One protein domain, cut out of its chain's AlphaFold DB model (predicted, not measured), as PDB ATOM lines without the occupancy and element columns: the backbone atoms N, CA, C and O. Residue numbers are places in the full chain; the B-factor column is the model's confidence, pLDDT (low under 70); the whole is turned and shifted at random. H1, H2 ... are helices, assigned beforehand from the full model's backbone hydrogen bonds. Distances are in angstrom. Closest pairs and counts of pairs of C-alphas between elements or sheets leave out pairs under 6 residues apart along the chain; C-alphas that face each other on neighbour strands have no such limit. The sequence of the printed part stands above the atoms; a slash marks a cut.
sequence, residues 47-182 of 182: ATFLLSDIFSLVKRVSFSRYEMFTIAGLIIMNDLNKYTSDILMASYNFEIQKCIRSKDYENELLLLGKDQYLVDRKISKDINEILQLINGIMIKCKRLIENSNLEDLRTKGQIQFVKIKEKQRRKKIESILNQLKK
ATOM      1  N   ALA A  47     516.880 471.887 896.295       93.44
ATOM      2  CA  ALA A  47     516.392 471.050 897.392       93.44
ATOM      3  C   ALA A  47     514.902 471.252 897.706       93.44
ATOM      4  O   ALA A  47     514.188 470.269 897.874       93.44
ATOM      5  N   THR A  48     514.411 472.494 897.753       93.50
ATOM      6  CA  THR A  48     512.984 472.759 898.013       93.50
ATOM      7  C   THR A  48     512.096 472.200 896.907       93.50
ATOM      8  O   THR A  48     511.080 471.577 897.203       93.50
ATOM      9  N   PHE A  49     512.498 472.360 895.645       95.44
ATOM     10  CA  PHE A  49     511.771 471.786 894.517       95.44
ATOM     11  C   PHE A  49     511.803 470.253 894.543       95.44
ATOM     12  O   PHE A  49     510.785 469.609 894.338       95.44
ATOM     13  N   LEU A  50     512.940 469.646 894.877       93.94
ATOM     14  CA  LEU A  50     513.068 468.189 894.982       93.94
ATOM     15  C   LEU A  50     512.305 467.597 896.175       93.94
ATOM     16  O   LEU A  50     511.991 466.413 896.176       93.94
ATOM     17  N   LEU A  51     512.016 468.399 897.200       92.88
ATOM     18  CA  LEU A  51     511.161 468.003 898.320       92.88
ATOM     19  C   LEU A  51     509.662 468.118 898.001       92.88
ATOM     20  O   LEU A  51     508.854 467.618 898.783       92.88
ATOM     21  N   SER A  52     509.298 468.775 896.898       94.00
ATOM     22  CA  SER A  52     507.917 468.864 896.422       94.00
ATOM     23  C   SER A  52     507.426 467.526 895.848       94.00
ATOM     24  O   SER A  52     508.177 466.554 895.730       94.00
ATOM     25  N   ASP A  53     506.170 467.487 895.417       93.88
ATOM     26  CA  ASP A  53     505.539 466.315 894.805       93.88
ATOM     27  C   ASP A  53     506.026 466.026 893.368       93.88
ATOM     28  O   ASP A  53     505.448 465.196 892.665       93.88
ATOM     29  N   ILE A  54     507.104 466.671 892.904       95.12
ATOM     30  CA  ILE A  54     507.600 466.555 891.526       95.12
ATOM     31  C   ILE A  54     507.860 465.106 891.104       95.12
ATOM     32  O   ILE A  54     507.553 464.727 889.976       95.12
ATOM     33  N   PHE A  55     508.369 464.266 892.007       93.44
ATOM     34  CA  PHE A  55     508.653 462.857 891.719       93.44
ATOM     35  C   PHE A  55     507.394 462.040 891.405       93.44
ATOM     36  O   PHE A  55     507.464 461.091 890.623       93.44
ATOM     37  N   SER A  56     506.243 462.432 891.959       91.94
ATOM     38  CA  SER A  56     504.950 461.837 891.613       91.94
ATOM     39  C   SER A  56     504.516 462.207 890.195       91.94
ATOM     40  O   SER A  56     503.932 461.369 889.514       91.94
ATOM     41  N   LEU A  57     504.843 463.417 889.733       92.69
ATOM     42  CA  LEU A  57     504.534 463.880 888.379       92.69
ATOM     43  C   LEU A  57     505.454 463.236 887.328       92.69
ATOM     44  O   LEU A  57     504.974 462.655 886.362       92.69
ATOM     45  N   VAL A  58     506.776 463.274 887.536       91.38
ATOM     46  CA  VAL A  58     507.753 462.790 886.537       91.38
ATOM     47  C   VAL A  58     508.001 461.278 886.582       91.38
ATOM     48  O   VAL A  58     508.773 460.763 885.777       91.38
ATOM     49  N   LYS A  59     507.388 460.558 887.534       87.56
ATOM     50  CA  LYS A  59     507.541 459.103 887.738       87.56
ATOM     51  C   LYS A  59     509.008 458.654 887.848       87.56
ATOM     52  O   LYS A  59     509.400 457.617 887.317       87.56
ATOM     53  N   ARG A  60     509.834 459.433 888.554       87.19
ATOM     54  CA  ARG A  60     511.251 459.130 888.833       87.19
ATOM     55  C   ARG A  60     511.524 459.198 890.328       87.19
ATOM     56  O   ARG A  60     510.782 459.830 891.069       87.19
ATOM     57  N   VAL A  61     512.603 458.554 890.767       86.62
ATOM     58  CA  VAL A  61     513.016 458.535 892.183       86.62
ATOM     59  C   VAL A  61     514.127 459.534 892.503       86.62
ATOM     60  O   VAL A  61     514.329 459.879 893.665       86.62
ATOM     61  N   SER A  62     514.870 459.986 891.491       89.12
ATOM     62  CA  SER A  62     515.984 460.913 891.654       89.12
ATOM     63  C   SER A  62     516.293 461.656 890.356       89.12
ATOM     64  O   SER A  62     515.900 461.235 889.267       89.12
ATOM     65  N   PHE A  63     517.009 462.769 890.503       89.06
ATOM     66  CA  PHE A  63     517.658 463.492 889.416       89.06
ATOM     67  C   PHE A  63     519.177 463.368 889.572       89.06
ATOM     68  O   PHE A  63     519.712 463.367 890.686       89.06
ATOM     69  N   SER A  64     519.882 463.280 888.451       88.69
ATOM     70  CA  SER A  64     521.338 463.355 888.391       88.69
ATOM     71  C   SER A  64     521.851 464.716 888.877       88.69
ATOM     72  O   SER A  64     521.122 465.709 888.948       88.69
ATOM     73  N   ARG A  65     523.152 464.800 889.183       87.25
ATOM     74  CA  ARG A  65     523.774 466.070 889.602       87.25
ATOM     75  C   ARG A  65     523.612 467.169 888.551       87.25
ATOM     76  O   ARG A  65     523.357 468.311 888.923       87.25
ATOM     77  N   TYR A  66     523.759 466.818 887.275       86.25
ATOM     78  CA  TYR A  66     523.585 467.755 886.171       86.25
ATOM     79  C   TYR A  66     522.148 468.286 886.130       86.25
ATOM     80  O   TYR A  66     521.959 469.496 886.192       86.25
ATOM     81  N   GLU A  67     521.142 467.406 886.157       87.75
ATOM     82  CA  GLU A  67     519.727 467.810 886.162       87.75
ATOM     83  C   GLU A  67     519.390 468.708 887.358       87.75
ATOM     84  O   GLU A  67     518.751 469.741 887.186       87.75
ATOM     85  N   MET A  68     519.879 468.387 888.562       91.44
ATOM     86  CA  MET A  68     519.679 469.243 889.740       91.44
ATOM     87  C   MET A  68     520.266 470.648 889.557       91.44
ATOM     88  O   MET A  68     519.667 471.632 889.991       91.44
ATOM     89  N   PHE A  69     521.435 470.762 888.925       90.62
ATOM     90  CA  PHE A  69     522.048 472.059 888.639       90.62
ATOM     91  C   PHE A  69     521.295 472.823 887.555       90.62
ATOM     92  O   PHE A  69     521.167 474.041 887.670       90.62
ATOM     93  N   THR A  70     520.748 472.126 886.562       89.50
ATOM     94  CA  THR A  70     519.878 472.730 885.551       89.50
ATOM     95  C   THR A  70     518.585 473.246 886.178       89.50
ATOM     96  O   THR A  70     518.227 474.395 885.946       89.50
ATOM     97  N   ILE A  71     517.944 472.474 887.063       92.62
ATOM     98  CA  ILE A  71     516.771 472.914 887.836       92.62
ATOM     99  C   ILE A  71     517.100 474.170 888.655       92.62
ATOM    100  O   ILE A  71     516.339 475.132 888.637       92.62
ATOM    101  N   ALA A  72     518.252 474.204 889.332       93.44
ATOM    102  CA  ALA A  72     518.688 475.397 890.057       93.44
ATOM    103  C   ALA A  72     518.877 476.611 889.129       93.44
ATOM    104  O   ALA A  72     518.523 477.727 889.504       93.44
ATOM    105  N   GLY A  73     519.394 476.397 887.915       91.50
ATOM    106  CA  GLY A  73     519.469 477.425 886.876       91.50
ATOM    107  C   GLY A  73     518.090 477.946 886.469       91.50
ATOM    108  O   GLY A  73     517.892 479.157 886.437       91.50
ATOM    109  N   LEU A  74     517.118 477.054 886.255       92.56
ATOM    110  CA  LEU A  74     515.735 477.420 885.927       92.56
ATOM    111  C   LEU A  74     515.061 478.229 887.045       92.56
ATOM    112  O   LEU A  74     514.352 479.190 886.756       92.56
ATOM    113  N   ILE A  75     515.318 477.892 888.313       94.88
ATOM    114  CA  ILE A  75     514.839 478.659 889.477       94.88
ATOM    115  C   ILE A  75     515.382 480.095 889.440       94.88
ATOM    116  O   ILE A  75     514.629 481.039 889.670       94.88
ATOM    117  N   ILE A  76     516.673 480.269 889.134       92.56
ATOM    118  CA  ILE A  76     517.307 481.595 889.042       92.56
ATOM    119  C   ILE A  76     516.773 482.373 887.838       92.56
ATOM    120  O   ILE A  76     516.431 483.542 887.969       92.56
ATOM    121  N   MET A  77     516.662 481.732 886.673       90.69
ATOM    122  CA  MET A  77     516.140 482.366 885.457       90.69
ATOM    123  C   MET A  77     514.707 482.876 885.631       90.69
ATOM    124  O   MET A  77     514.355 483.926 885.104       90.69
ATOM    125  N   ASN A  78     513.891 482.149 886.395       92.25
ATOM    126  CA  ASN A  78     512.526 482.553 886.718       92.25
ATOM    127  C   ASN A  78     512.447 483.508 887.925       92.25
ATOM    128  O   ASN A  78     511.349 483.862 888.343       92.25
ATOM    129  N   ASP A  79     513.580 483.968 888.467       93.81
ATOM    130  CA  ASP A  79     513.656 484.890 889.610       93.81
ATOM    131  C   ASP A  79     512.915 484.367 890.858       93.81
ATOM    132  O   ASP A  79     512.290 485.105 891.621       93.81
ATOM    133  N   LEU A  80     512.951 483.046 891.055       95.88
ATOM    134  CA  LEU A  80     512.322 482.375 892.194       95.88
ATOM    135  C   LEU A  80     513.262 482.272 893.400       95.88
ATOM    136  O   LEU A  80     512.814 482.096 894.531       95.88
ATOM    137  N   ASN A  81     514.570 482.436 893.191       94.44
ATOM    138  CA  ASN A  81     515.593 482.365 894.240       94.44
ATOM    139  C   ASN A  81     515.498 483.486 895.294       94.44
ATOM    140  O   ASN A  81     516.221 483.429 896.287       94.44
ATOM    141  N   LYS A  82     514.636 484.491 895.092       94.44
ATOM    142  CA  LYS A  82     514.370 485.571 896.056       94.44
ATOM    143  C   LYS A  82     513.319 485.220 897.115       94.44
ATOM    144  O   LYS A  82     513.228 485.908 898.128       94.44
ATOM    145  N   TYR A  83     512.523 484.172 896.897       95.31
ATOM    146  CA  TYR A  83     511.449 483.782 897.813       95.31
ATOM    147  C   TYR A  83     511.919 482.751 898.843       95.31
ATOM    148  O   TYR A  83     512.854 481.982 898.616       95.31
ATOM    149  N   THR A  84     511.257 482.721 900.002       94.81
ATOM    150  CA  THR A  84     511.574 481.754 901.059       94.81
ATOM    151  C   THR A  84     511.152 480.339 900.661       94.81
ATOM    152  O   THR A  84     510.227 480.140 899.873       94.81
ATOM    153  N   SER A  85     511.799 479.331 901.257       94.06
ATOM    154  CA  SER A  85     511.515 477.920 900.972       94.06
ATOM    155  C   SER A  85     510.052 477.537 901.189       94.06
ATOM    156  O   SER A  85     509.550 476.685 900.468       94.06
ATOM    157  N   ASP A  86     509.368 478.155 902.153       95.31
ATOM    158  CA  ASP A  86     507.955 477.882 902.447       95.31
ATOM    159  C   ASP A  86     507.049 478.354 901.304       95.31
ATOM    160  O   ASP A  86     506.234 477.583 900.803       95.31
ATOM    161  N   ILE A  87     507.253 479.585 900.822       96.81
ATOM    162  CA  ILE A  87     506.498 480.143 899.689       96.81
ATOM    163  C   ILE A  87     506.735 479.301 898.433       96.81
ATOM    164  O   ILE A  87     505.789 478.946 897.727       96.81
ATOM    165  N   LEU A  88     507.996 478.943 898.177       96.75
ATOM    166  CA  LEU A  88     508.368 478.104 897.042       96.75
ATOM    167  C   LEU A  88     507.735 476.714 897.135       96.75
ATOM    168  O   LEU A  88     507.145 476.256 896.166       96.75
ATOM    169  N   MET A  89     507.792 476.069 898.302       96.00
ATOM    170  CA  MET A  89     507.188 474.756 898.536       96.00
ATOM    171  C   MET A  89     505.682 474.764 898.243       96.00
ATOM    172  O   MET A  89     505.201 473.927 897.477       96.00
ATOM    173  N   ALA A  90     504.960 475.752 898.785       96.94
ATOM    174  CA  ALA A  90     503.531 475.913 898.536       96.94
ATOM    175  C   ALA A  90     503.231 476.090 897.045       96.94
ATOM    176  O   ALA A  90     502.336 475.431 896.514       96.94
ATOM    177  N   SER A  91     504.006 476.943 896.377       97.44
ATOM    178  CA  SER A  91     503.806 477.282 894.968       97.44
ATOM    179  C   SER A  91     504.091 476.096 894.050       97.44
ATOM    180  O   SER A  91     503.260 475.759 893.209       97.44
ATOM    181  N   TYR A  92     505.213 475.403 894.268       97.56
ATOM    182  CA  TYR A  92     505.571 474.202 893.516       97.56
ATOM    183  C   TYR A  92     504.494 473.137 893.644       97.56
ATOM    184  O   TYR A  92     503.984 472.658 892.635       97.56
ATOM    185  N   ASN A  93     504.099 472.796 894.871       96.94
ATOM    186  CA  ASN A  93     503.088 471.766 895.080       96.94
ATOM    187  C   ASN A  93     501.726 472.171 894.521       96.94
ATOM    188  O   ASN A  93     501.015 471.315 894.010       96.94
ATOM    189  N   PHE A  94     501.352 473.447 894.570       96.88
ATOM    190  CA  PHE A  94     500.098 473.896 893.977       96.88
ATOM    191  C   PHE A  94     500.056 473.635 892.465       96.88
ATOM    192  O   PHE A  94     499.105 473.030 891.969       96.88
ATOM    193  N   GLU A  95     501.109 474.015 891.744       97.62
ATOM    194  CA  GLU A  95     501.189 473.826 890.294       97.62
ATOM    195  C   GLU A  95     501.406 472.355 889.898       97.62
ATOM    196  O   GLU A  95     500.763 471.856 888.972       97.62
ATOM    197  N   ILE A  96     502.216 471.610 890.654       97.38
ATOM    198  CA  ILE A  96     502.420 470.168 890.450       97.38
ATOM    199  C   ILE A  96     501.117 469.392 890.665       97.38
ATOM    200  O   ILE A  96     500.777 468.525 889.864       97.38
ATOM    201  N   GLN A  97     500.348 469.712 891.709       96.38
ATOM    202  CA  GLN A  97     499.081 469.031 891.985       96.38
ATOM    203  C   GLN A  97     498.032 469.303 890.904       96.38
ATOM    204  O   GLN A  97     497.246 468.409 890.591       96.38
ATOM    205  N   LYS A  98     498.029 470.493 890.288       96.75
ATOM    206  CA  LYS A  98     497.199 470.748 889.102       96.75
ATOM    207  C   LYS A  98     497.611 469.868 887.924       96.75
ATOM    208  O   LYS A  98     496.735 469.264 887.313       96.75
ATOM    209  N   CYS A  99     498.914 469.735 887.659       96.00
ATOM    210  CA  CYS A  99     499.421 468.860 886.593       96.00
ATOM    211  C   CYS A  99     499.018 467.399 886.821       96.00
ATOM    212  O   CYS A  99     498.545 466.736 885.909       96.00
ATOM    213  N   ILE A 100     499.133 466.907 888.059       94.69
ATOM    214  CA  ILE A 100     498.740 465.533 888.413       94.69
ATOM    215  C   ILE A 100     497.239 465.289 888.165       94.69
ATOM    216  O   ILE A 100     496.845 464.173 887.834       94.69
ATOM    217  N   ARG A 101     496.394 466.314 888.329       96.12
ATOM    218  CA  ARG A 101     494.930 466.209 888.184       96.12
ATOM    219  C   ARG A 101     494.425 466.453 886.765       96.12
ATOM    220  O   ARG A 101     493.321 466.020 886.454       96.12
ATOM    221  N   SER A 102     495.181 467.163 885.932       96.75
ATOM    222  CA  SER A 102     494.762 467.553 884.586       96.75
ATOM    223  C   SER A 102     495.903 467.377 883.594       96.75
ATOM    224  O   SER A 102     496.902 468.098 883.634       96.75
ATOM    225  N   LYS A 103     495.714 466.439 882.659       94.62
ATOM    226  CA  LYS A 103     496.686 466.196 881.591       94.62
ATOM    227  C   LYS A 103     496.779 467.376 880.623       94.62
ATOM    228  O   LYS A 103     497.873 467.687 880.163       94.62
ATOM    229  N   ASP A 104     495.667 468.060 880.375       96.69
ATOM    230  CA  ASP A 104     495.644 469.266 879.544       96.69
ATOM    231  C   ASP A 104     496.503 470.370 880.158       96.69
ATOM    232  O   ASP A 104     497.294 470.996 879.457       96.69
ATOM    233  N   TYR A 105     496.430 470.544 881.482       97.38
ATOM    234  CA  TYR A 105     497.277 471.502 882.184       97.38
ATOM    235  C   TYR A 105     498.759 471.117 882.134       97.38
ATOM    236  O   TYR A 105     499.613 471.967 881.900       97.38
ATOM    237  N   GLU A 106     499.084 469.833 882.308       96.19
ATOM    238  CA  GLU A 106     500.462 469.351 882.155       96.19
ATOM    239  C   GLU A 106     501.010 469.646 880.747       96.19
ATOM    240  O   GLU A 106     502.131 470.141 880.612       96.19
ATOM    241  N   ASN A 107     500.207 469.405 879.705       95.44
ATOM    242  CA  ASN A 107     500.573 469.699 878.319       95.44
ATOM    243  C   ASN A 107     500.737 471.211 878.077       95.44
ATOM    244  O   ASN A 107     501.681 471.617 877.399       95.44
ATOM    245  N   GLU A 108     499.870 472.049 878.660       95.88
ATOM    246  CA  GLU A 108     500.008 473.512 878.625       95.88
ATOM    247  C   GLU A 108     501.354 473.946 879.220       95.88
ATOM    248  O   GLU A 108     502.067 474.752 878.621       95.88
ATOM    249  N   LEU A 109     501.737 473.391 880.376       95.19
ATOM    250  CA  LEU A 109     503.010 473.730 881.016       95.19
ATOM    251  C   LEU A 109     504.209 473.235 880.223       95.19
ATOM    252  O   LEU A 109     505.214 473.940 880.154       95.19
ATOM    253  N   LEU A 110     504.117 472.053 879.616       94.12
ATOM    254  CA  LEU A 110     505.170 471.536 878.753       94.12
ATOM    255  C   LEU A 110     505.418 472.479 877.567       94.12
ATOM    256  O   LEU A 110     506.566 472.829 877.305       94.12
ATOM    257  N   LEU A 111     504.354 472.929 876.892       92.88
ATOM    258  CA  LEU A 111     504.451 473.876 875.776       92.88
ATOM    259  C   LEU A 111     504.992 475.234 876.232       92.88
ATOM    260  O   LEU A 111     505.976 475.717 875.680       92.88
ATOM    261  N   LEU A 112     504.427 475.798 877.303       92.94
ATOM    262  CA  LEU A 112     504.889 477.060 877.886       92.94
ATOM    263  C   LEU A 112     506.375 477.002 878.257       92.94
ATOM    264  O   LEU A 112     507.142 477.933 878.011       92.94
ATOM    265  N   GLY A 113     506.774 475.897 878.876       91.69
ATOM    266  CA  GLY A 113     508.140 475.652 879.276       91.69
ATOM    267  C   GLY A 113     509.069 475.503 878.084       91.69
ATOM    268  O   GLY A 113     510.151 476.081 878.118       91.69
ATOM    269  N   LYS A 114     508.641 474.791 877.036       90.00
ATOM    270  CA  LYS A 114     509.368 474.620 875.772       90.00
ATOM    271  C   LYS A 114     509.604 475.948 875.061       90.00
ATOM    272  O   LYS A 114     510.734 476.200 874.657       90.00
ATOM    273  N   ASP A 115     508.588 476.799 874.969       85.19
ATOM    274  CA  ASP A 115     508.681 478.092 874.280       85.19
ATOM    275  C   ASP A 115     509.693 479.039 874.944       85.19
ATOM    276  O   ASP A 115     510.303 479.875 874.281       85.19
ATOM    277  N   GLN A 116     509.910 478.888 876.255       79.19
ATOM    278  CA  GLN A 116     510.878 479.680 877.022       79.19
ATOM    279  C   GLN A 116     512.172 478.926 877.361       79.19
ATOM    280  O   GLN A 116     513.048 479.477 878.033       79.19
ATOM    281  N   TYR A 117     512.316 477.668 876.936       76.00
ATOM    282  CA  TYR A 117     513.488 476.860 877.259       76.00
ATOM    283  C   TYR A 117     514.608 477.082 876.243       76.00
ATOM    284  O   TYR A 117     514.482 476.779 875.058       76.00
ATOM    285  N   LEU A 118     515.755 477.563 876.722       65.62
ATOM    286  CA  LEU A 118     516.968 477.649 875.915       65.62
ATOM    287  C   LEU A 118     517.602 476.257 875.819       65.62
ATOM    288  O   LEU A 118     518.090 475.713 876.808       65.62
ATOM    289  N   VAL A 119     517.585 475.676 874.617       62.12
ATOM    290  CA  VAL A 119     518.127 474.337 874.349       62.12
ATOM    291  C   VAL A 119     519.634 474.299 874.628       62.12
ATOM    292  O   VAL A 119     520.426 474.889 873.892       62.12
ATOM    293  N   ASP A 120     520.053 473.549 875.650       58.66
ATOM    294  CA  ASP A 120     521.451 473.136 875.802       58.66
ATOM    295  C   ASP A 120     521.716 471.968 874.838       58.66
ATOM    296  O   ASP A 120     521.074 470.916 874.900       58.66
ATOM    297  N   ARG A 121     522.674 472.164 873.923       54.31
ATOM    298  CA  ARG A 121     523.011 471.242 872.823       54.31
ATOM    299  C   ARG A 121     523.456 469.843 873.290       54.31
ATOM    300  O   ARG A 121     523.683 468.984 872.445       54.31
ATOM    301  N   LYS A 122     523.608 469.606 874.601       62.41
ATOM    302  CA  LYS A 122     524.059 468.331 875.191       62.41
ATOM    303  C   LYS A 122     522.975 467.529 875.926       62.41
ATOM    304  O   LYS A 122     523.300 466.505 876.523       62.41
ATOM    305  N   ILE A 123     521.713 467.962 875.919       62.56
ATOM    306  CA  ILE A 123     520.651 467.311 876.706       62.56
ATOM    307  C   ILE A 123     519.953 466.198 875.911       62.56
ATOM    308  O   ILE A 123     519.521 466.403 874.780       62.56
ATOM    309  N   SER A 124     519.808 465.019 876.531       63.28
ATOM    310  CA  SER A 124     519.019 463.900 875.990       63.28
ATOM    311  C   SER A 124     517.547 464.285 875.806       63.28
ATOM    312  O   SER A 124     516.983 464.979 876.653       63.28
ATOM    313  N   LYS A 125     516.899 463.791 874.742       62.66
ATOM    314  CA  LYS A 125     515.508 464.125 874.388       62.66
ATOM    315  C   LYS A 125     514.520 463.902 875.547       62.66
ATOM    316  O   LYS A 125     513.756 464.808 875.857       62.66
ATOM    317  N   ASP A 126     514.622 462.778 876.258       60.50
ATOM    318  CA  ASP A 126     513.712 462.441 877.371       60.50
ATOM    319  C   ASP A 126     513.930 463.309 878.621       60.50
ATOM    320  O   ASP A 126     513.037 463.491 879.447       60.50
ATOM    321  N   ILE A 127     515.144 463.837 878.799       72.06
ATOM    322  CA  ILE A 127     515.458 464.791 879.872       72.06
ATOM    323  C   ILE A 127     514.962 466.184 879.477       72.06
ATOM    324  O   ILE A 127     514.502 466.942 880.329       72.06
ATOM    325  N   ASN A 128     515.024 466.506 878.185       78.94
ATOM    326  CA  ASN A 128     514.602 467.788 877.644       78.94
ATOM    327  C   ASN A 128     513.114 468.041 877.922       78.94
ATOM    328  O   ASN A 128     512.782 469.082 878.474       78.94
ATOM    329  N   GLU A 129     512.233 467.071 877.662       87.50
ATOM    330  CA  GLU A 129     510.791 467.225 877.931       87.50
ATOM    331  C   GLU A 129     510.486 467.434 879.422       87.50
ATOM    332  O   GLU A 129     509.693 468.302 879.784       87.50
ATOM    333  N   ILE A 130     511.172 466.717 880.318       90.62
ATOM    334  CA  ILE A 130     510.999 466.920 881.766       90.62
ATOM    335  C   ILE A 130     511.483 468.308 882.187       90.62
ATOM    336  O   ILE A 130     510.825 468.971 882.984       90.62
ATOM    337  N   LEU A 131     512.623 468.769 881.668       89.44
ATOM    338  CA  LEU A 131     513.141 470.099 881.986       89.44
ATOM    339  C   LEU A 131     512.260 471.216 881.418       89.44
ATOM    340  O   LEU A 131     512.097 472.237 882.082       89.44
ATOM    341  N   GLN A 132     511.654 471.009 880.248       91.56
ATOM    342  CA  GLN A 132     510.637 471.902 879.690       91.56
ATOM    343  C   GLN A 132     509.419 471.960 880.613       91.56
ATOM    344  O   GLN A 132     509.040 473.047 881.035       91.56
ATOM    345  N   LEU A 133     508.872 470.815 881.033       94.38
ATOM    346  CA  LEU A 133     507.766 470.781 881.993       94.38
ATOM    347  C   LEU A 133     508.122 471.495 883.307       94.38
ATOM    348  O   LEU A 133     507.350 472.322 883.794       94.38
ATOM    349  N   ILE A 134     509.308 471.231 883.863       94.94
ATOM    350  CA  ILE A 134     509.797 471.911 885.070       94.94
ATOM    351  C   ILE A 134     509.875 473.421 884.836       94.94
ATOM    352  O   ILE A 134     509.433 474.180 885.695       94.94
ATOM    353  N   ASN A 135     510.385 473.875 883.690       94.12
ATOM    354  CA  ASN A 135     510.426 475.299 883.359       94.12
ATOM    355  C   ASN A 135     509.014 475.911 883.330       94.12
ATOM    356  O   ASN A 135     508.786 476.948 883.949       94.12
ATOM    357  N   GLY A 136     508.045 475.230 882.708       95.88
ATOM    358  CA  GLY A 136     506.634 475.630 882.714       95.88
ATOM    359  C   GLY A 136     506.057 475.783 884.124       95.88
ATOM    360  O   GLY A 136     505.405 476.785 884.429       95.88
ATOM    361  N   ILE A 137     506.367 474.832 885.014       97.38
ATOM    362  CA  ILE A 137     506.001 474.898 886.437       97.38
ATOM    363  C   ILE A 137     506.614 476.139 887.095       97.38
ATOM    364  O   ILE A 137     505.899 476.864 887.786       97.38
ATOM    365  N   MET A 138     507.901 476.427 886.872       96.25
ATOM    366  CA  MET A 138     508.564 477.603 887.456       96.25
ATOM    367  C   MET A 138     507.911 478.915 887.003       96.25
ATOM    368  O   MET A 138     507.663 479.792 887.832       96.25
ATOM    369  N   ILE A 139     507.565 479.025 885.718       95.56
ATOM    370  CA  ILE A 139     506.894 480.205 885.154       95.56
ATOM    371  C   ILE A 139     505.539 480.427 885.837       95.56
ATOM    372  O   ILE A 139     505.223 481.544 886.256       95.56
ATOM    373  N   LYS A 140     504.730 479.371 885.990       97.06
ATOM    374  CA  LYS A 140     503.435 479.477 886.682       97.06
ATOM    375  C   LYS A 140     503.589 479.743 888.171       97.06
ATOM    376  O   LYS A 140     502.814 480.525 888.708       97.06
ATOM    377  N   CYS A 141     504.599 479.174 888.826       97.50
ATOM    378  CA  CYS A 141     504.890 479.463 890.228       97.50
ATOM    379  C   CYS A 141     505.220 480.940 890.433       97.50
ATOM    380  O   CYS A 141     504.693 481.550 891.359       97.50
ATOM    381  N   LYS A 142     506.027 481.540 889.550       96.81
ATOM    382  CA  LYS A 142     506.313 482.978 889.601       96.81
ATOM    383  C   LYS A 142     505.023 483.795 889.528       96.81
ATOM    384  O   LYS A 142     504.758 484.596 890.419       96.81
ATOM    385  N   ARG A 143     504.182 483.514 888.525       96.06
ATOM    386  CA  ARG A 143     502.883 484.184 888.352       96.06
ATOM    387  C   ARG A 143     501.966 483.978 889.555       96.06
ATOM    388  O   ARG A 143     501.267 484.902 889.948       96.06
ATOM    389  N   LEU A 144     501.944 482.782 890.137       96.69
ATOM    390  CA  LEU A 144     501.157 482.503 891.334       96.69
ATOM    391  C   LEU A 144     501.617 483.383 892.493       96.69
ATOM    392  O   LEU A 144     500.781 484.021 893.122       96.69
ATOM    393  N   ILE A 145     502.922 483.435 892.756       96.88
ATOM    394  CA  ILE A 145     503.488 484.222 893.855       96.88
ATOM    395  C   ILE A 145     503.201 485.715 893.659       96.88
ATOM    396  O   ILE A 145     502.810 486.381 894.611       96.88
ATOM    397  N   GLU A 146     503.345 486.228 892.435       94.88
ATOM    398  CA  GLU A 146     503.064 487.631 892.093       94.88
ATOM    399  C   GLU A 146     501.587 488.015 892.280       94.88
ATOM    400  O   GLU A 146     501.293 489.163 892.598       94.88
ATOM    401  N   ASN A 147     500.668 487.055 892.137       95.38
ATOM    402  CA  ASN A 147     499.223 487.278 892.236       95.38
ATOM    403  C   ASN A 147     498.606 486.809 893.568       95.38
ATOM    404  O   ASN A 147     497.384 486.829 893.713       95.38
ATOM    405  N   SER A 148     499.412 486.350 894.530       93.75
ATOM    406  CA  SER A 148     498.924 485.748 895.780       93.75
ATOM    407  C   SER A 148     499.308 486.551 897.015       93.75
ATOM    408  O   SER A 148     500.296 487.281 897.039       93.75
ATOM    409  N   ASN A 149     498.570 486.332 898.105       94.19
ATOM    410  CA  ASN A 149     499.004 486.761 899.429       94.19
ATOM    411  C   ASN A 149     500.190 485.893 899.897       94.19
ATOM    412  O   ASN A 149     500.057 484.681 900.087       94.19
ATOM    413  N   LEU A 150     501.353 486.518 900.100       94.44
ATOM    414  CA  LEU A 150     502.584 485.821 900.483       94.44
ATOM    415  C   LEU A 150     502.497 485.135 901.853       94.44
ATOM    416  O   LEU A 150     503.136 484.100 902.049       94.44
ATOM    417  N   GLU A 151     501.715 485.676 902.786       95.25
ATOM    418  CA  GLU A 151     501.585 485.109 904.133       95.25
ATOM    419  C   GLU A 151     500.731 483.832 904.127       95.25
ATOM    420  O   GLU A 151     501.050 482.848 904.800       95.25
ATOM    421  N   ASP A 152     499.703 483.788 903.274       95.31
ATOM    422  CA  ASP A 152     498.928 482.569 903.026       95.31
ATOM    423  C   ASP A 152     499.799 481.476 902.381       95.31
ATOM    424  O   ASP A 152     499.824 480.331 902.845       95.31
ATOM    425  N   LEU A 153     500.599 481.830 901.366       94.88
ATOM    426  CA  LEU A 153     501.548 480.895 900.751       94.88
ATOM    427  C   LEU A 153     502.581 480.377 901.758       94.88
ATOM    428  O   LEU A 153     502.859 479.176 901.789       94.88
ATOM    429  N   ARG A 154     503.122 481.251 902.612       95.69
ATOM    430  CA  ARG A 154     504.051 480.857 903.675       95.69
ATOM    431  C   ARG A 154     503.405 479.849 904.626       95.69
ATOM    432  O   ARG A 154     503.998 478.801 904.882       95.69
ATOM    433  N   THR A 155     502.186 480.118 905.088       95.69
ATOM    434  CA  THR A 155     501.450 479.229 906.001       95.69
ATOM    435  C   THR A 155     501.220 477.853 905.369       95.69
ATOM    436  O   THR A 155     501.537 476.816 905.962       95.69
ATOM    437  N   LYS A 156     500.754 477.819 904.114       94.94
ATOM    438  CA  LYS A 156     500.572 476.574 903.348       94.94
ATOM    439  C   LYS A 156     501.882 475.798 903.191       94.94
ATOM    440  O   LYS A 156     501.894 474.575 903.345       94.94
ATOM    441  N   GLY A 157     502.982 476.498 902.932       93.62
ATOM    442  CA  GLY A 157     504.314 475.911 902.795       93.62
ATOM    443  C   GLY A 157     504.814 475.259 904.078       93.62
ATOM    444  O   GLY A 157     505.292 474.123 904.059       93.62
ATOM    445  N   GLN A 158     504.640 475.932 905.214       93.94
ATOM    446  CA  GLN A 158     505.012 475.398 906.525       93.94
ATOM    447  C   GLN A 158     504.237 474.119 906.858       93.94
ATOM    448  O   GLN A 158     504.837 473.128 907.279       93.94
ATOM    449  N   ILE A 159     502.928 474.098 906.586       94.62
ATOM    450  CA  ILE A 159     502.093 472.899 906.753       94.62
ATOM    451  C   ILE A 159     502.638 471.737 905.908       94.62
ATOM    452  O   ILE A 159     502.718 470.601 906.383       94.62
ATOM    453  N   GLN A 160     503.047 471.999 904.666       93.00
ATOM    454  CA  GLN A 160     503.638 470.975 903.801       93.00
ATOM    455  C   GLN A 160     504.978 470.462 904.349       93.00
ATOM    456  O   GLN A 160     505.196 469.250 904.386       93.00
ATOM    457  N   PHE A 161     505.845 471.339 904.860       91.69
ATOM    458  CA  PHE A 161     507.094 470.911 905.497       91.69
ATOM    459  C   PHE A 161     506.872 470.037 906.730       91.69
ATOM    460  O   PHE A 161     507.604 469.060 906.916       91.69
ATOM    461  N   VAL A 162     505.873 470.349 907.560       91.38
ATOM    462  CA  VAL A 162     505.504 469.512 908.711       91.38
ATOM    463  C   VAL A 162     505.104 468.115 908.238       91.38
ATOM    464  O   VAL A 162     505.698 467.133 908.685       91.38
ATOM    465  N   LYS A 163     504.210 468.019 907.244       90.75
ATOM    466  CA  LYS A 163     503.783 466.734 906.660       90.75
ATOM    467  C   LYS A 163     504.957 465.919 906.107       90.75
ATOM    468  O   LYS A 163     505.041 464.711 906.336       90.75
ATOM    469  N   ILE A 164     505.894 466.562 905.405       88.94
ATOM    470  CA  ILE A 164     507.094 465.897 904.871       88.94
ATOM    471  C   ILE A 164     507.962 465.349 906.010       88.94
ATOM    472  O   ILE A 164     508.366 464.183 905.969       88.94
ATOM    473  N   LYS A 165     508.230 466.158 907.043       88.00
ATOM    474  CA  LYS A 165     509.037 465.747 908.204       88.00
ATOM    475  C   LYS A 165     508.404 464.571 908.943       88.00
ATOM    476  O   LYS A 165     509.106 463.625 909.299       88.00
ATOM    477  N   GLU A 166     507.092 464.594 909.144       91.56
ATOM    478  CA  GLU A 166     506.359 463.486 909.760       91.56
ATOM    479  C   GLU A 166     506.469 462.202 908.935       91.56
ATOM    480  O   GLU A 166     506.800 461.147 909.478       91.56
ATOM    481  N   LYS A 167     506.282 462.287 907.612       89.12
ATOM    482  CA  LYS A 167     506.424 461.140 906.703       89.12
ATOM    483  C   LYS A 167     507.833 460.545 906.750       89.12
ATOM    484  O   LYS A 167     507.985 459.327 906.784       89.12
ATOM    485  N   GLN A 168     508.867 461.386 906.778       88.12
ATOM    486  CA  GLN A 168     510.259 460.938 906.901       88.12
ATOM    487  C   GLN A 168     510.529 460.259 908.249       88.12
ATOM    488  O   GLN A 168     511.173 459.210 908.286       88.12
ATOM    489  N   ARG A 169     510.005 460.815 909.349       89.81
ATOM    490  CA  ARG A 169     510.105 460.201 910.681       89.81
ATOM    491  C   ARG A 169     509.449 458.823 910.713       89.81
ATOM    492  O   ARG A 169     510.086 457.881 911.172       89.81
ATOM    493  N   ARG A 170     508.233 458.686 910.170       91.44
ATOM    494  CA  ARG A 170     507.523 457.396 910.087       91.44
ATOM    495  C   ARG A 170     508.329 456.351 909.320       91.44
ATOM    496  O   ARG A 170     508.599 455.291 909.870       91.44
ATOM    497  N   LYS A 171     508.834 456.689 908.126       90.00
ATOM    498  CA  LYS A 171     509.698 455.788 907.337       90.00
ATOM    499  C   LYS A 171     510.942 455.334 908.102       90.00
ATOM    500  O   LYS A 171     511.346 454.179 908.003       90.00
ATOM    501  N   LYS A 172     511.568 456.240 908.863       90.75
ATOM    502  CA  LYS A 172     512.737 455.904 909.686       90.75
ATOM    503  C   LYS A 172     512.371 454.914 910.793       90.75
ATOM    504  O   LYS A 172     513.095 453.945 910.988       90.75
ATOM    505  N   ILE A 173     511.253 455.141 911.483       91.00
ATOM    506  CA  ILE A 173     510.743 454.239 912.525       91.00
ATOM    507  C   ILE A 173     510.431 452.861 911.928       91.00
ATOM    508  O   ILE A 173     510.915 451.859 912.442       91.00
ATOM    509  N   GLU A 174     509.704 452.804 910.812       92.06
ATOM    510  CA  GLU A 174     509.387 451.555 910.104       92.06
ATOM    511  C   GLU A 174     510.650 450.786 909.694       92.06
ATOM    512  O   GLU A 174     510.733 449.579 909.898       92.06
ATOM    513  N   SER A 175     511.666 451.480 909.171       92.25
ATOM    514  CA  SER A 175     512.946 450.859 908.813       92.25
ATOM    515  C   SER A 175     513.647 450.229 910.017       92.25
ATOM    516  O   SER A 175     514.203 449.143 909.884       92.25
ATOM    517  N   ILE A 176     513.636 450.900 911.173       91.75
ATOM    518  CA  ILE A 176     514.232 450.377 912.410       91.75
ATOM    519  C   ILE A 176     513.448 449.152 912.889       91.75
ATOM    520  O   ILE A 176     514.037 448.113 913.165       91.75
ATOM    521  N   LEU A 177     512.114 449.235 912.919       92.00
ATOM    522  CA  LEU A 177     511.255 448.114 913.314       92.00
ATOM    523  C   LEU A 177     511.452 446.889 912.411       92.00
ATOM    524  O   LEU A 177     511.472 445.766 912.902       92.00
ATOM    525  N   ASN A 178     511.635 447.093 911.107       91.31
ATOM    526  CA  ASN A 178     511.895 446.006 910.164       91.31
ATOM    527  C   ASN A 178     513.278 445.369 910.348       91.31
ATOM    528  O   ASN A 178     513.433 444.186 910.061       91.31
ATOM    529  N   GLN A 179     514.273 446.125 910.815       90.06
ATOM    530  CA  GLN A 179     515.589 445.580 911.158       90.06
ATOM    531  C   GLN A 179     515.549 444.753 912.443       90.06
ATOM    532  O   GLN A 179     516.223 443.741 912.510       90.06
ATOM    533  N   LEU A 180     514.729 445.145 913.423       83.75
ATOM    534  CA  LEU A 180     514.557 444.410 914.684       83.75
ATOM    535  C   LEU A 180     513.752 443.106 914.536       83.75
ATOM    536  O   LEU A 180     513.753 442.283 915.444       83.75
ATOM    537  N   LYS A 181     513.027 442.940 913.423       80.44
ATOM    538  CA  LYS A 181     512.263 441.725 913.089       80.44
ATOM    539  C   LYS A 181     513.056 440.705 912.259       80.44
ATOM    540  O   LYS A 181     512.503 439.654 911.945       80.44
ATOM    541  N   LYS A 182     514.282 441.039 911.844       57.22
ATOM    542  CA  LYS A 182     515.219 440.128 911.170       57.22
ATOM    543  C   LYS A 182     516.192 439.548 912.181       57.22
ATOM    544  O   LYS A 182     516.588 438.388 911.959       57.22
TER     545      LYS A 182
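What this domain is: This is residues 47 to 182 of the 182 residues of an uncharacterized protein of Francisella tularensis subsp. novicida PA10-7858 (UniProt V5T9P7). A compact body of crossed helices has H6 running between H3 on one side and H4 and H5 on the other, with short H1 and H2 packed on H4. The long helix H7 crosses the first part of H4 and becomes an arm whose residues 165 to 180 stick out with the last two printed residues. The printed part has 136 residues with seven named helices, H1 to H7 in chain order, and no named strand: all helix. The whole is compact, with a radius of gyration of the C-alphas of 16.3 A and spans of 53 by 38 by 28 A.

Where its parts are: H1 is residues 47 to 50, beginning at C-alpha 47 (516.392, 471.050, 897.392), and H2 is 54 to 58. H3 is 65 to 77, H4 85 to 101, 24.0 A long, and H5 103 to 115. H6 is 125 to 146, 32.0 A, and H7 150 to 180, 45.4 A, ending at C-alpha 180 (514.557, 444.410, 914.684).

How they stand to each other: The hub H4 touches five helices, with these closest C-alphas: H1 at Thr 48 and Ser 85, 6.1 A; H2 at Leu 57 and Ile 100, 6.0 A; H6 at Ser 91 and Cys 141, 5.3 A; H7, about perpendicular at 80 degrees, at Asp 86 and Gly 157, 4.2 A; and H5, only at the corner, at Cys 99 and Glu 106, 4.6 A. H5 touches H6 about perpendicular, at 84 degrees, closest at the C-alphas of Gly 113 and Gly 136, 3.8 A. H3 touches H6 the same way at a shallow tilt of 34 degrees, only just short of steep, closest at the C-alphas of Leu 74 and Asn 135, 6.3 A. H3 and H5 are apart. Every O i to N i+4 pair is within hydrogen-bond range in H2, H3, H4, H5 and H7, and 17 of 18 in H6; H1 is too short for one.

The domain as a whole: The C-alphas farthest apart, of Asp 115 and Lys 182, are 53.3 A apart. The printed part has no cut and no long link. pLDDT is under 70 at residues 118 to 126 and 182.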